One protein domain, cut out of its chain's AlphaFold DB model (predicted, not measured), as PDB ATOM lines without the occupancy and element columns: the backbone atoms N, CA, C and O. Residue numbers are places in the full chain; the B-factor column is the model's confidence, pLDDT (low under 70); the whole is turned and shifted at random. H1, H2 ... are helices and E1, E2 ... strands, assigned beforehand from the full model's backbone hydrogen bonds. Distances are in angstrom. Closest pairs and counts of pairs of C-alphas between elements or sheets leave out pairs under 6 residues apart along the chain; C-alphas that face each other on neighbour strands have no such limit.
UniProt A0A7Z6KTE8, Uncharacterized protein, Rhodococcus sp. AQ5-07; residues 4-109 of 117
ATOM      1  N   THR A   4       8.535 -22.107 -12.793       97.31
ATOM      2  CA  THR A   4       9.330 -22.953 -13.693       97.31
ATOM      3  C   THR A   4       8.416 -23.896 -14.460       97.31
ATOM      4  O   THR A   4       7.478 -24.455 -13.889       97.31
ATOM      5  N   SER A   5       8.646 -24.054 -15.765       95.44
ATOM      6  CA  SER A   5       7.923 -25.029 -16.584       95.44
ATOM      7  C   SER A   5       8.287 -26.456 -16.175       95.44
ATOM      8  O   SER A   5       9.343 -26.709 -15.600       95.44
ATOM      9  N   THR A   6       7.422 -27.423 -16.488       92.50
ATOM     10  CA  THR A   6       7.628 -28.833 -16.113       92.50
ATOM     11  C   THR A   6       8.929 -29.426 -16.662       92.50
ATOM     12  O   THR A   6       9.537 -30.271 -16.014       92.50
ATOM     13  N   ASP A   7       9.362 -28.983 -17.841       90.31
ATOM     14  CA  ASP A   7      10.608 -29.404 -18.493       90.31
ATOM     15  C   ASP A   7      11.840 -28.589 -18.059       90.31
ATOM     16  O   ASP A   7      12.949 -28.865 -18.512       90.31
ATOM     17  N   GLY A   8      11.661 -27.577 -17.203       93.19
ATOM     18  CA  GLY A   8      12.726 -26.681 -16.754       93.19
ATOM     19  C   GLY A   8      13.252 -25.712 -17.819       93.19
ATOM     20  O   GLY A   8      14.170 -24.950 -17.528       93.19
ATOM     21  N   ALA A   9      12.698 -25.707 -19.035       93.94
ATOM     22  CA  ALA A   9      13.188 -24.869 -20.133       93.94
ATOM     23  C   ALA A   9      12.827 -23.384 -19.965       93.94
ATOM     24  O   ALA A   9      13.485 -22.508 -20.529       93.94
ATOM     25  N   HIS A  10      11.783 -23.094 -19.191       96.81
ATOM     26  CA  HIS A  10      11.298 -21.750 -18.941       96.81
ATOM     27  C   HIS A  10      11.255 -21.478 -17.445       96.81
ATOM     28  O   HIS A  10      10.586 -22.183 -16.695       96.81
ATOM     29  N   GLU A  11      11.901 -20.396 -17.029       97.81
ATOM     30  CA  GLU A  11      11.721 -19.806 -15.707       97.81
ATOM     31  C   GLU A  11      11.111 -18.417 -15.881       97.81
ATOM     32  O   GLU A  11      11.595 -17.640 -16.700       97.81
ATOM     33  N   GLY A  12      10.009 -18.131 -15.197       97.44
ATOM     34  CA  GLY A  12       9.260 -16.884 -15.267       97.44
ATOM     35  C   GLY A  12       9.346 -16.078 -13.979       97.44
ATOM     36  O   GLY A  12       9.435 -16.641 -12.890       97.44
ATOM     37  N   VAL A  13       9.291 -14.754 -14.098       97.12
ATOM     38  CA  VAL A  13       9.307 -13.834 -12.955       97.12
ATOM     39  C   VAL A  13       8.447 -12.597 -13.246       97.12
ATOM     40  O   VAL A  13       8.432 -12.120 -14.388       97.12
ATOM     41  N   PRO A  14       7.752 -12.035 -12.242       97.00
ATOM     42  CA  PRO A  14       7.193 -10.694 -12.326       97.00
ATOM     43  C   PRO A  14       8.312  -9.680 -12.054       97.00
ATOM     44  O   PRO A  14       8.675  -9.408 -10.911       97.00
ATOM     45  N   ALA A  15       8.917  -9.157 -13.116       96.69
ATOM     46  CA  ALA A  15      10.066  -8.275 -12.998       96.69
ATOM     47  C   ALA A  15       9.634  -6.833 -12.703       96.69
ATOM     48  O   ALA A  15       8.775  -6.290 -13.400       96.69
ATOM     49  N   THR A  16      10.267  -6.198 -11.717       97.44
ATOM     50  CA  THR A  16      10.087  -4.769 -11.431       97.44
ATOM     51  C   THR A  16      10.806  -3.938 -12.487       97.44
ATOM     52  O   THR A  16      11.987  -4.164 -12.770       97.44
ATOM     53  N   ILE A  17      10.087  -2.987 -13.077       97.69
ATOM     54  CA  ILE A  17      10.577  -2.109 -14.137       97.69
ATOM     55  C   ILE A  17      10.684  -0.689 -13.593       97.69
ATOM     56  O   ILE A  17       9.760  -0.183 -12.955       97.69
ATOM     57  N   VAL A  18      11.808  -0.036 -13.875       97.31
ATOM     58  CA  VAL A  18      12.065   1.370 -13.535       97.31
ATOM     59  C   VAL A  18      12.203   2.215 -14.805       97.31
ATOM     60  O   VAL A  18      12.171   1.697 -15.926       97.31
ATOM     61  N   ALA A  19      12.346   3.532 -14.638       94.06
ATOM     62  CA  ALA A  19      12.463   4.480 -15.746       94.06
ATOM     63  C   ALA A  19      13.489   4.044 -16.814       94.06
ATOM     64  O   ALA A  19      14.574   3.544 -16.506       94.06
ATOM     65  N   GLY A  20      13.136   4.253 -18.084       93.25
ATOM     66  CA  GLY A  20      13.933   3.789 -19.224       93.25
ATOM     67  C   GLY A  20      13.761   2.300 -19.552       93.25
ATOM     68  O   GLY A  20      14.637   1.733 -20.194       93.25
ATOM     69  N   ASP A  21      12.666   1.675 -19.103       94.00
ATOM     70  CA  ASP A  21      12.338   0.251 -19.315       94.00
ATOM     71  C   ASP A  21      13.391  -0.719 -18.750       94.00
ATOM     72  O   ASP A  21      13.626  -1.821 -19.254       94.00
ATOM     73  N   ARG A  22      14.060  -0.294 -17.675       96.00
ATOM     74  CA  ARG A  22      15.164  -1.037 -17.067       96.00
ATOM     75  C   ARG A  22      14.623  -2.022 -16.045       96.00
ATOM     76  O   ARG A  22      13.768  -1.682 -15.235       96.00
ATOM     77  N   THR A  23      15.139  -3.246 -16.076       96.12
ATOM     78  CA  THR A  23      14.714  -4.314 -15.165       96.12
ATOM     79  C   THR A  23      15.552  -4.303 -13.889       96.12
ATOM     80  O   THR A  23      16.781  -4.272 -13.959       96.12
ATOM     81  N   ALA A  24      14.893  -4.355 -12.732       96.31
ATOM     82  CA  ALA A  24      15.555  -4.608 -11.459       96.31
ATOM     83  C   ALA A  24      16.051  -6.059 -11.399       96.31
ATOM     84  O   ALA A  24      15.270  -6.996 -11.559       96.31
ATOM     85  N   LEU A  25      17.350  -6.240 -11.156       94.12
ATOM     86  CA  LEU A  25      17.993  -7.556 -11.072       94.12
ATOM     87  C   LEU A  25      18.197  -8.023  -9.630       94.12
ATOM     88  O   LEU A  25      18.376  -9.211  -9.377       94.12
ATOM     89  N   SER A  26      18.207  -7.094  -8.673       93.56
ATOM     90  CA  SER A  26      18.408  -7.402  -7.260       93.56
ATOM     91  C   SER A  26      17.692  -6.400  -6.365       93.56
ATOM     92  O   SER A  26      17.423  -5.272  -6.773       93.56
ATOM     93  N   TYR A  27      17.420  -6.823  -5.133       92.06
ATOM     94  CA  TYR A  27      16.703  -6.055  -4.120       92.06
ATOM     95  C   TYR A  27      17.557  -6.009  -2.856       92.06
ATOM     96  O   TYR A  27      18.084  -7.034  -2.419       92.06
ATOM     97  N   SER A  28      17.739  -4.825  -2.278       92.38
ATOM     98  CA  SER A  28      18.570  -4.632  -1.087       92.38
ATOM     99  C   SER A  28      18.124  -3.404  -0.298       92.38
ATOM    100  O   SER A  28      17.314  -2.618  -0.776       92.38
ATOM    101  N   ALA A  29      18.738  -3.155   0.862       90.44
ATOM    102  CA  ALA A  29      18.524  -1.912   1.611       90.44
ATOM    103  C   ALA A  29      18.943  -0.635   0.845       90.44
ATOM    104  O   ALA A  29      18.631   0.468   1.280       90.44
ATOM    105  N   ARG A  30      19.666  -0.765  -0.278       89.94
ATOM    106  CA  ARG A  30      20.033   0.349  -1.171       89.94
ATOM    107  C   ARG A  30      18.987   0.603  -2.270       89.94
ATOM    108  O   ARG A  30      19.228   1.462  -3.112       89.94
ATOM    109  N   GLY A  31      17.894  -0.163  -2.291       93.56
ATOM    110  CA  GLY A  31      16.913  -0.211  -3.376       93.56
ATOM    111  C   GLY A  31      17.245  -1.284  -4.417       93.56
ATOM    112  O   GLY A  31      17.887  -2.303  -4.108       93.56
ATOM    113  N   PHE A  32      16.833  -1.041  -5.660       96.69
ATOM    114  CA  PHE A  32      16.999  -1.965  -6.779       96.69
ATOM    115  C   PHE A  32      18.363  -1.842  -7.434       96.69
ATOM    116  O   PHE A  32      18.725  -0.767  -7.905       96.69
ATOM    117  N   GLY A  33      19.081  -2.959  -7.545       97.12
ATOM    118  CA  GLY A  33      20.264  -3.040  -8.396       97.12
ATOM    119  C   GLY A  33      19.876  -3.299  -9.852       97.12
ATOM    120  O   GLY A  33      19.071  -4.193 -10.133       97.12
ATOM    121  N   LEU A  34      20.459  -2.529 -10.767       96.31
ATOM    122  CA  LEU A  34      20.210  -2.586 -12.208       96.31
ATOM    123  C   LEU A  34      21.399  -3.216 -12.956       96.31
ATOM    124  O   LEU A  34      22.475  -3.408 -12.396       96.31
ATOM    125  N   GLU A  35      21.208  -3.523 -14.241       92.44
ATOM    126  CA  GLU A  35      22.207  -4.211 -15.082       92.44
ATOM    127  C   GLU A  35      23.544  -3.466 -15.228       92.44
ATOM    128  O   GLU A  35      24.599  -4.089 -15.287       92.44
ATOM    129  N   ASP A  36      23.526  -2.132 -15.215       93.38
ATOM    130  CA  ASP A  36      24.736  -1.298 -15.279       93.38
ATOM    131  C   ASP A  36      25.456  -1.155 -13.921       93.38
ATOM    132  O   ASP A  36      26.395  -0.369 -13.794       93.38
ATOM    133  N   GLY A  37      25.005  -1.877 -12.889       93.69
ATOM    134  CA  GLY A  37      25.551  -1.827 -11.532       93.69
ATOM    135  C   GLY A  37      25.080  -0.634 -10.693       93.69
ATOM    136  O   GLY A  37      25.501  -0.497  -9.539       93.69
ATOM    137  N   THR A  38      24.217   0.232 -11.230       95.50
ATOM    138  CA  THR A  38      23.615   1.333 -10.466       95.50
ATOM    139  C   THR A  38      22.482   0.847  -9.567       95.50
ATOM    140  O   THR A  38      21.921  -0.233  -9.763       95.50
ATOM    141  N   TYR A  39      22.157   1.669  -8.565       96.69
ATOM    142  CA  TYR A  39      21.035   1.445  -7.664       96.69
ATOM    143  C   TYR A  39      20.047   2.599  -7.751       96.69
ATOM    144  O   TYR A  39      20.458   3.760  -7.800       96.69
ATOM    145  N   VAL A  40      18.759   2.274  -7.739       96.81
ATOM    146  CA  VAL A  40      17.666   3.249  -7.681       96.81
ATOM    147  C   VAL A  40      16.735   2.914  -6.519       96.81
ATOM    148  O   VAL A  40      16.640   1.743  -6.148       96.81
ATOM    149  N   PRO A  41      16.078   3.917  -5.917       96.62
ATOM    150  CA  PRO A  41      15.190   3.675  -4.791       96.62
ATOM    151  C   PRO A  41      13.892   2.994  -5.256       96.62
ATOM    152  O   PRO A  41      13.569   3.014  -6.447       96.62
ATOM    153  N   ASP A  42      13.154   2.393  -4.326       95.19
ATOM    154  CA  ASP A  42      11.967   1.587  -4.635       95.19
ATOM    155  C   ASP A  42      10.874   2.412  -5.337       95.19
ATOM    156  O   ASP A  42      10.207   1.932  -6.255       95.19
ATOM    157  N   GLU A  43      10.765   3.698  -5.000       95.44
ATOM    158  CA  GLU A  43       9.820   4.642  -5.593       95.44
ATOM    159  C   GLU A  43      10.068   4.871  -7.093       95.44
ATOM    160  O   GLU A  43       9.192   5.404  -7.781       95.44
ATOM    161  N   ALA A  44      11.233   4.466  -7.614       96.25
ATOM    162  CA  ALA A  44      11.557   4.520  -9.036       96.25
ATOM    163  C   ALA A  44      10.835   3.445  -9.867       96.25
ATOM    164  O   ALA A  44      10.926   3.483 -11.100       96.25
ATOM    165  N   THR A  45      10.124   2.501  -9.234       97.25
ATOM    166  CA  THR A  45       9.248   1.551  -9.931       97.25
ATOM    167  C   THR A  45       8.225   2.307 -10.778       97.25
ATOM    168  O   THR A  45       7.439   3.100 -10.260       97.25
ATOM    169  N   ILE A  46       8.202   2.022 -12.079       97.38
ATOM    170  CA  ILE A  46       7.162   2.497 -13.006       97.38
ATOM    171  C   ILE A  46       6.107   1.421 -13.278       97.38
ATOM    172  O   ILE A  46       5.051   1.712 -13.833       97.38
ATOM    173  N   GLY A  47       6.387   0.174 -12.900       97.81
ATOM    174  CA  GLY A  47       5.471  -0.942 -13.058       97.81
ATOM    175  C   GLY A  47       6.180  -2.287 -13.031       97.81
ATOM    176  O   GLY A  47       7.350  -2.390 -12.658       97.81
ATOM    177  N   TRP A  48       5.474  -3.316 -13.483       98.06
ATOM    178  CA  TRP A  48       5.962  -4.690 -13.507       98.06
ATOM    179  C   TRP A  48       5.641  -5.371 -14.830       98.06
ATOM    180  O   TRP A  48       4.650  -5.060 -15.494       98.06
ATOM    181  N   ARG A  49       6.491  -6.314 -15.231       97.75
ATOM    182  CA  ARG A  49       6.349  -7.037 -16.494       97.75
ATOM    183  C   ARG A  49       6.761  -8.487 -16.315       97.75
ATOM    184  O   ARG A  49       7.835  -8.759 -15.777       97.75
ATOM    185  N   ALA A  50       5.955  -9.412 -16.827       97.81
ATOM    186  CA  ALA A  50       6.350 -10.812 -16.883       97.81
ATOM    187  C   ALA A  50       7.575 -10.975 -17.792       97.81
ATOM    188  O   ALA A  50       7.590 -10.491 -18.929       97.81
ATOM    189  N   GLN A  51       8.597 -11.665 -17.302       97.62
ATOM    190  CA  GLN A  51       9.782 -12.022 -18.079       97.62
ATOM    191  C   GLN A  51      10.064 -13.509 -17.945       97.62
ATOM    192  O   GLN A  51       9.668 -14.133 -16.963       97.62
ATOM    193  N   CYS A  52      10.746 -14.071 -18.939       97.75
ATOM    194  CA  CYS A  52      11.191 -15.452 -18.933       97.75
ATOM    195  C   CYS A  52      12.695 -15.550 -19.205       97.75
ATOM    196  O   CYS A  52      13.231 -14.809 -20.030       97.75
ATOM    197  N   SER A  53      13.361 -16.517 -18.574       96.19
ATOM    198  CA  SER A  53      14.778 -16.844 -18.774       96.19
ATOM    199  C   SER A  53      15.146 -17.149 -20.231       96.19
ATOM    200  O   SER A  53      16.292 -16.960 -20.624       96.19
ATOM    201  N   CYS A  54      14.178 -17.537 -21.071       95.25
ATOM    202  CA  CYS A  54      14.379 -17.725 -22.510       95.25
ATOM    203  C   CYS A  54      14.457 -16.405 -23.314       95.25
ATOM    204  O   CYS A  54      14.455 -16.435 -24.544       95.25
ATOM    205  N   GLY A  55      14.451 -15.246 -22.647       95.06
ATOM    206  CA  GLY A  55      14.517 -13.916 -23.259       95.06
ATOM    207  C   GLY A  55      13.160 -13.302 -23.621       95.06
ATOM    208  O   GLY A  55      13.107 -12.154 -24.063       95.06
ATOM    209  N   TRP A  56      12.055 -14.027 -23.422       97.25
ATOM    210  CA  TRP A  56      10.714 -13.485 -23.642       97.25
ATOM    211  C   TRP A  56      10.344 -12.456 -22.568       97.25
ATOM    212  O   TRP A  56      10.630 -12.637 -21.384       97.25
ATOM    213  N   LYS A  57       9.655 -11.395 -22.987       97.44
ATOM    214  CA  LYS A  57       9.067 -10.377 -22.116       97.44
ATOM    215  C   LYS A  57       7.633 -10.129 -22.570       97.44
ATOM    216  O   LYS A  57       7.382 -10.033 -23.773       97.44
ATOM    217  N   ALA A  58       6.706 -10.003 -21.628       96.94
ATOM    218  CA  ALA A  58       5.351  -9.583 -21.953       96.94
ATOM    219  C   ALA A  58       5.358  -8.200 -22.618       96.94
ATOM    220  O   ALA A  58       6.152  -7.331 -22.267       96.94
ATOM    221  N   LEU A  59       4.459  -7.995 -23.582       93.06
ATOM    222  CA  LEU A  59       4.348  -6.710 -24.279       93.06
ATOM    223  C   LEU A  59       3.781  -5.614 -23.368       93.06
ATOM    224  O   LEU A  59       4.191  -4.462 -23.464       93.06
ATOM    225  N   GLY A  60       2.836  -5.975 -22.497       92.62
ATOM    226  CA  GLY A  60       2.203  -5.046 -21.565       92.62
ATOM    227  C   GLY A  60       3.062  -4.805 -20.328       92.62
ATOM    228  O   GLY A  60       3.593  -5.746 -19.739       92.62
ATOM    229  N   LEU A  61       3.172  -3.540 -19.929       96.56
ATOM    230  CA  LEU A  61       3.596  -3.158 -18.588       96.56
ATOM    231  C   LEU A  61       2.343  -3.073 -17.712       96.56
ATOM    232  O   LEU A  61       1.366  -2.451 -18.115       96.56
ATOM    233  N   ILE A  62       2.381  -3.678 -16.529       97.25
ATOM    234  CA  ILE A  62       1.415  -3.376 -15.473       97.25
ATOM    235  C   ILE A  62       1.930  -2.106 -14.808       97.25
ATOM    236  O   ILE A  62       2.914  -2.143 -14.071       97.25
ATOM    237  N   GLU A  63       1.337  -0.978 -15.159       96.81
ATOM    238  CA  GLU A  63       1.763   0.348 -14.742       96.81
ATOM    239  C   GLU A  63       1.512   0.562 -13.250       96.81
ATOM    240  O   GLU A  63       0.418   0.333 -12.728       96.81
ATOM    241  N   ARG A  64       2.528   1.077 -12.564       96.62
ATOM    242  CA  ARG A  64       2.366   1.627 -11.225       96.62
ATOM    243  C   ARG A  64       1.784   3.030 -11.341       96.62
ATOM    244  O   ARG A  64       2.329   3.880 -12.042       96.62
ATOM    245  N   VAL A  65       0.724   3.292 -10.590       95.94
ATOM    246  CA  VAL A  65       0.186   4.639 -10.390       95.94
ATOM    247  C   VAL A  65       0.244   5.007  -8.915       95.94
ATOM    248  O   VAL A  65       0.118   4.150  -8.044       95.94
ATOM    249  N   THR A  66       0.437   6.290  -8.631       95.25
ATOM    250  CA  THR A  66       0.542   6.824  -7.263       95.25
ATOM    251  C   THR A  66      -0.630   7.726  -6.885       95.25
ATOM    252  O   THR A  66      -0.797   8.053  -5.715       95.25
ATOM    253  N   ASP A  67      -1.450   8.122  -7.858       93.44
ATOM    254  CA  ASP A  67      -2.632   8.945  -7.633       93.44
ATOM    255  C   ASP A  67      -3.851   8.046  -7.373       93.44
ATOM    256  O   ASP A  67      -4.271   7.266  -8.234       93.44
ATOM    257  N   ALA A  68      -4.390   8.124  -6.157       91.19
ATOM    258  CA  ALA A  68      -5.538   7.329  -5.738       91.19
ATOM    259  C   ALA A  68      -6.871   7.864  -6.286       91.19
ATOM    260  O   ALA A  68      -7.839   7.099  -6.342       91.19
ATOM    261  N   ASP A  69      -6.912   9.132  -6.701       93.38
ATOM    262  CA  ASP A  69      -8.126   9.838  -7.109       93.38
ATOM    263  C   ASP A  69      -8.428   9.668  -8.606       93.38
ATOM    264  O   ASP A  69      -9.538   9.949  -9.066       93.38
ATOM    265  N   ILE A  70      -7.463   9.161  -9.379       87.50
ATOM    266  CA  ILE A  70      -7.625   8.910 -10.812       87.50
ATOM    267  C   ILE A  70      -8.187   7.494 -11.042       87.50
ATOM    268  O   ILE A  70      -7.608   6.511 -10.565       87.50
ATOM    269  N   PRO A  71      -9.285   7.347 -11.815       91.12
ATOM    270  CA  PRO A  71      -9.771   6.039 -12.238       91.12
ATOM    271  C   PRO A  71      -8.682   5.244 -12.960       91.12
ATOM    272  O   PRO A  71      -8.100   5.707 -13.943       91.12
ATOM    273  N   ARG A  72      -8.428   4.029 -12.476       92.50
ATOM    274  CA  ARG A  72      -7.375   3.153 -12.993       92.50
ATOM    275  C   ARG A  72      -7.855   2.359 -14.196       92.50
ATOM    276  O   ARG A  72      -8.984   1.862 -14.220       92.50
ATOM    277  N   ARG A  73      -6.971   2.198 -15.177       93.56
ATOM    278  CA  ARG A  73      -7.146   1.209 -16.243       93.56
ATOM    279  C   ARG A  73      -6.876  -0.213 -15.714       93.56
ATOM    280  O   ARG A  73      -6.245  -0.355 -14.669       93.56
ATOM    281  N   PRO A  74      -7.307  -1.270 -16.426       90.06
ATOM    282  CA  PRO A  74      -7.057  -2.655 -16.006       90.06
ATOM    283  C   PRO A  74      -5.573  -3.034 -15.887       90.06
ATOM    284  O   PRO A  74      -5.236  -3.974 -15.181       90.06
ATOM    285  N   ASP A  75      -4.694  -2.322 -16.590       91.56
ATOM    286  CA  ASP A  75      -3.241  -2.484 -16.566       91.56
ATOM    287  C   ASP A  75      -2.554  -1.576 -15.533       91.56
ATOM    288  O   ASP A  75      -1.342  -1.418 -15.597       91.56
ATOM    289  N   GLN A  76      -3.296  -0.967 -14.600       95.31
ATOM    290  CA  GLN A  76      -2.761  -0.029 -13.612       95.31
ATOM    291  C   GLN A  76      -3.022  -0.477 -12.174       95.31
ATOM    292  O   GLN A  76      -4.155  -0.781 -11.799       95.31
ATOM    293  N   ILE A  77      -1.984  -0.418 -11.340       94.75
ATOM    294  CA  ILE A  77      -2.048  -0.754  -9.914       94.75
ATOM    295  C   ILE A  77      -1.632   0.452  -9.080       94.75
ATOM    296  O   ILE A  77      -0.593   1.066  -9.322       94.75
ATOM    297  N   LEU A  78      -2.471   0.789  -8.094       94.94
ATOM    298  CA  LEU A  78      -2.158   1.827  -7.118       94.94
ATOM    299  C   LEU A  78      -1.102   1.309  -6.149       94.94
ATOM    300  O   LEU A  78      -1.354   0.372  -5.395       94.94
ATOM    301  N   ASP A  79       0.043   1.973  -6.134       95.25
ATOM    302  CA  ASP A  79       1.119   1.697  -5.202       95.25
ATOM    303  C   ASP A  79       1.876   2.984  -4.875       95.25
ATOM    304  O   ASP A  79       2.537   3.589  -5.721       95.25
ATOM    305  N   LEU A  80       1.792   3.395  -3.613       93.50
ATOM    306  CA  LEU A  80       2.399   4.630  -3.127       93.50
ATOM    307  C   LEU A  80       3.894   4.480  -2.832       93.50
ATOM    308  O   LEU A  80       4.609   5.479  -2.850       93.50
ATOM    309  N   SER A  81       4.380   3.257  -2.622       91.31
ATOM    310  CA  SER A  81       5.735   2.994  -2.126       91.31
ATOM    311  C   SER A  81       6.699   2.572  -3.232       91.31
ATOM    312  O   SER A  81       7.874   2.919  -3.184       91.31
ATOM    313  N   GLY A  82       6.218   1.866  -4.254       91.81
ATOM    314  CA  GLY A  82       7.102   1.141  -5.160       91.81
ATOM    315  C   GLY A  82       7.540  -0.181  -4.536       91.81
ATOM    316  O   GLY A  82       7.021  -0.606  -3.501       91.81
ATOM    317  N   GLY A  83       8.519  -0.836  -5.157       90.12
ATOM    318  CA  GLY A  83       9.021  -2.116  -4.651       90.12
ATOM    319  C   GLY A  83       8.817  -3.310  -5.592       90.12
ATOM    320  O   GLY A  83       8.449  -3.152  -6.765       90.12
ATOM    321  N   PRO A  84       9.086  -4.522  -5.069       90.56
ATOM    322  CA  PRO A  84       8.765  -5.787  -5.720       90.56
ATOM    323  C   PRO A  84       7.275  -5.917  -6.063       90.56
ATOM    324  O   PRO A  84       6.423  -5.241  -5.495       90.56
ATOM    325  N   ALA A  85       6.964  -6.836  -6.975       91.19
ATOM    326  CA  ALA A  85       5.596  -7.139  -7.378       91.19
ATOM    327  C   ALA A  85       4.693  -7.559  -6.199       91.19
ATOM    328  O   ALA A  85       5.076  -8.380  -5.365       91.19
ATOM    329  N   PHE A  86       3.465  -7.033  -6.183       91.50
ATOM    330  CA  PHE A  86       2.388  -7.472  -5.290       91.50
ATOM    331  C   PHE A  86       1.809  -8.822  -5.727       91.50
ATOM    332  O   PHE A  86       1.892  -9.142  -6.910       91.50
ATOM    333  N   PRO A  87       1.121  -9.569  -4.843       93.19
ATOM    334  CA  PRO A  87       0.487 -10.836  -5.218       93.19
ATOM    335  C   PRO A  87      -0.405 -10.750  -6.469       93.19
ATOM    336  O   PRO A  87      -0.299 -11.590  -7.352       93.19
ATOM    337  N   GLU A  88      -1.201  -9.685  -6.615       93.44
ATOM    338  CA  GLU A  88      -2.038  -9.480  -7.810       93.44
ATOM    339  C   GLU A  88      -1.203  -9.267  -9.091       93.44
ATOM    340  O   GLU A  88      -1.540  -9.788 -10.154       93.44
ATOM    341  N   VAL A  89      -0.070  -8.560  -8.998       95.44
ATOM    342  CA  VAL A  89       0.895  -8.437 -10.105       95.44
ATOM    343  C   VAL A  89       1.497  -9.794 -10.442       95.44
ATOM    344  O   VAL A  89       1.666 -10.108 -11.624       95.44
ATOM    345  N   GLU A  90       1.857 -10.577  -9.420       95.81
ATOM    346  CA  GLU A  90       2.412 -11.913  -9.604       95.81
ATOM    347  C   GLU A  90       1.410 -12.795 -10.360       95.81
ATOM    348  O   GLU A  90       1.798 -13.409 -11.351       95.81
ATOM    349  N   ASP A  91       0.126 -12.778  -9.992       95.25
ATOM    350  CA  ASP A  91      -0.932 -13.546 -10.662       95.25
ATOM    351  C   ASP A  91      -1.120 -13.138 -12.131       95.25
ATOM    352  O   ASP A  91      -1.150 -13.996 -13.023       95.25
ATOM    353  N   ILE A  92      -1.189 -11.832 -12.418       95.56
ATOM    354  CA  ILE A  92      -1.322 -11.323 -13.793       95.56
ATOM    355  C   ILE A  92      -0.101 -11.729 -14.628       95.56
ATOM    356  O   ILE A  92      -0.241 -12.240 -15.744       95.56
ATOM    357  N   CYS A  93       1.107 -11.527 -14.099       97.19
ATOM    358  CA  CYS A  93       2.338 -11.891 -14.792       97.19
ATOM    359  C   CYS A  93       2.451 -13.408 -14.999       97.19
ATOM    360  O   CYS A  93       2.897 -13.851 -16.060       97.19
ATOM    361  N   HIS A  94       2.021 -14.211 -14.024       97.50
ATOM    362  CA  HIS A  94       2.047 -15.665 -14.116       97.50
ATOM    363  C   HIS A  94       1.111 -16.160 -15.220       97.50
ATOM    364  O   HIS A  94       1.511 -16.990 -16.035       97.50
ATOM    365  N   ALA A  95      -0.096 -15.596 -15.324       96.56
ATOM    366  CA  ALA A  95      -1.028 -15.916 -16.402       96.56
ATOM    367  C   ALA A  95      -0.446 -15.593 -17.792       96.56
ATOM    368  O   ALA A  95      -0.560 -16.399 -18.719       96.56
ATOM    369  N   GLN A  96       0.235 -14.449 -17.935       97.06
ATOM    370  CA  GLN A  96       0.936 -14.091 -19.176       97.06
ATOM    371  C   GLN A  96       2.071 -15.077 -19.495       97.06
ATOM    372  O   GLN A  96       2.234 -15.484 -20.647       97.06
ATOM    373  N   TRP A  97       2.838 -15.483 -18.480       97.88
ATOM    374  CA  TRP A  97       3.920 -16.453 -18.630       97.88
ATOM    375  C   TRP A  97       3.406 -17.853 -19.007       97.88
ATOM    376  O   TRP A  97       3.972 -18.487 -19.896       97.88
ATOM    377  N   LEU A  98       2.299 -18.317 -18.421       97.38
ATOM    378  CA  LEU A  98       1.675 -19.598 -18.776       97.38
ATOM    379  C   LEU A  98       1.252 -19.635 -20.249       97.38
ATOM    380  O   LEU A  98       1.497 -20.622 -20.945       97.38
ATOM    381  N   GLU A  99       0.663 -18.547 -20.753       96.62
ATOM    382  CA  GLU A  99       0.303 -18.437 -22.168       96.62
ATOM    383  C   GLU A  99       1.542 -18.454 -23.079       96.62
ATOM    384  O   GLU A  99       1.529 -19.095 -24.135       96.62
ATOM    385  N   HIS A 100       2.635 -17.807 -22.667       95.88
ATOM    386  CA  HIS A 100       3.921 -17.868 -23.370       95.88
ATOM    387  C   HIS A 100       4.476 -19.297 -23.447       95.88
ATOM    388  O   HIS A 100       4.807 -19.775 -24.538       95.88
ATOM    389  N   VAL A 101       4.526 -20.011 -22.320       96.12
ATOM    390  CA  VAL A 101       5.001 -21.405 -22.265       96.12
ATOM    391  C   VAL A 101       4.144 -22.299 -23.161       96.12
ATOM    392  O   VAL A 101       4.676 -23.064 -23.968       96.12
ATOM    393  N   ARG A 102       2.814 -22.152 -23.104       94.38
ATOM    394  CA  ARG A 102       1.880 -22.910 -23.949       94.38
ATOM    395  C   ARG A 102       2.147 -22.696 -25.442       94.38
ATOM    396  O   ARG A 102       2.144 -23.657 -26.218       94.38
ATOM    397  N   ARG A 103       2.383 -21.450 -25.867       91.12
ATOM    398  CA  ARG A 103       2.708 -21.124 -27.269       91.12
ATOM    399  C   ARG A 103       4.057 -21.689 -27.690       91.12
ATOM    400  O   ARG A 103       4.156 -22.225 -28.790       91.12
ATOM    401  N   SER A 104       5.052 -21.607 -26.814       87.56
ATOM    402  CA  SER A 104       6.397 -22.127 -27.070       87.56
ATOM    403  C   SER A 104       6.358 -23.640 -27.291       87.56
ATOM    404  O   SER A 104       6.816 -24.111 -28.329       87.56
ATOM    405  N   ALA A 105       5.682 -24.390 -26.415       78.94
ATOM    406  CA  ALA A 105       5.478 -25.831 -26.581       78.94
ATOM    407  C   ALA A 105       4.728 -26.191 -27.881       78.94
ATOM    408  O   ALA A 105       5.058 -27.170 -28.552       78.94
ATOM    409  N   SER A 106       3.741 -25.378 -28.274       72.19
ATOM    410  CA  SER A 106       2.967 -25.604 -29.504       72.19
ATOM    411  C   SER A 106       3.800 -25.364 -30.771       72.19
ATOM    412  O   SER A 106       3.668 -26.110 -31.739       72.19
ATOM    413  N   ALA A 107       4.687 -24.364 -30.761       62.88
ATOM    414  CA  ALA A 107       5.555 -24.038 -31.893       62.88
ATOM    415  C   ALA A 107       6.568 -25.155 -32.203       62.88
ATOM    416  O   ALA A 107       6.852 -25.416 -33.370       62.88
ATOM    417  N   PHE A 108       7.053 -25.872 -31.182       56.62
ATOM    418  CA  PHE A 108       7.909 -27.050 -31.378       56.62
ATOM    419  C   PHE A 108       7.156 -28.253 -31.965       56.62
ATOM    420  O   PHE A 108       7.767 -29.097 -32.619       56.62
ATOM    421  N   SER A 109       5.833 -28.328 -31.787       51.44
ATOM    422  CA  SER A 109       5.016 -29.430 -32.305       51.44
ATOM    423  C   SER A 109       4.732 -29.304 -33.811       51.44
ATOM    424  O   SER A 109       4.693 -30.308 -34.519       51.44
TER     425      SER A 109
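AT A GLANCE: This is residues 4 to 109 of the 117 residues of an uncharacterized protein of Rhodococcus sp. AQ5-07 (UniProt A0A7Z6KTE8). A small curled sheet of four strands, E1, E4, E5 and E6, has one long helix, H1, packed on its strands E1 and E4 and running on past them. A little hairpin of two short strands, E2 and E3, is set off from this sheet, joined to E1 by a short link of 7 residues and to E4 by a long link of 11 residues. The printed part has 106 residues with six named strands and one named helix, in the order E1, E2, E3, E4, E5, E6, H1; the four-strand sheet is mixed, in the order E1, E4, E5, E6. The class is mixed, helices and strands, with under half of the residues in named elements. The whole is compact, with a radius of gyration of the C-alphas of 14.7 A, and spans 47 by 36 by 22 A.

IN THESE COORDINATES: E1, residues 11 to 18, is 21.3 A long and begins at C-alpha 11 at (11.721, -19.806, -15.707). E4, residues 45 to 52, is 19.3 A long. E5 is residues 62 to 65, 9.6 A, and E6 is residues 76 to 78, 6.8 A. E2, residues 26 to 28, is 6.8 A long, and E3, residues 31 to 33, is 6.7 A long. H1, residues 87 to 109, is 33.2 A long, from C-alpha 87 at (0.487, -10.836, -5.218) to C-alpha 109 at (5.016, -29.430, -32.305).

HOW THE PARTS SIT: E1 and E4 are antiparallel neighbours at 159 degrees, with N 15 and O 49 at 2.9 A. E4 and E5 form a hairpin, antiparallel at 167 degrees, with N 62 and O 48 at 2.9 A. E5 and E6 are parallel at 39 degrees, with N 65 and O 77 at 2.9 A. From edge to edge the strands' lines turn by 68 degrees and the way across the sheet turns by 82 degrees. H1 is on the sheet, with 63 pairs of C-alphas within 10 A, and stands at the sheet's level, beside the strands and not over them, with a height over the sheet of 0.4 A. The closest C-alphas of H1 and E4 are those of Cys 93 and Ala 50, 4.7 A; those of H1 and E1 are Cys 93 and Pro 14, 5.6 A. In H1, 18 of 19 O i to N i+4 pairs are within hydrogen-bond range. E2 and E3 form an antiparallel hairpin at 148 degrees, with N 31 and O 28 at 2.9 A; both are apart from H1.

THE WHOLE: The C-alphas farthest apart are those of Asp 69 and Ser 109, 48.5 A. The printed part has no cut. The link E3 to E4, 11 residues, is long, and the link E2 to E3 is tight. Mean pLDDT of the printed part is 93.4; residues 107 to 109 are under 70.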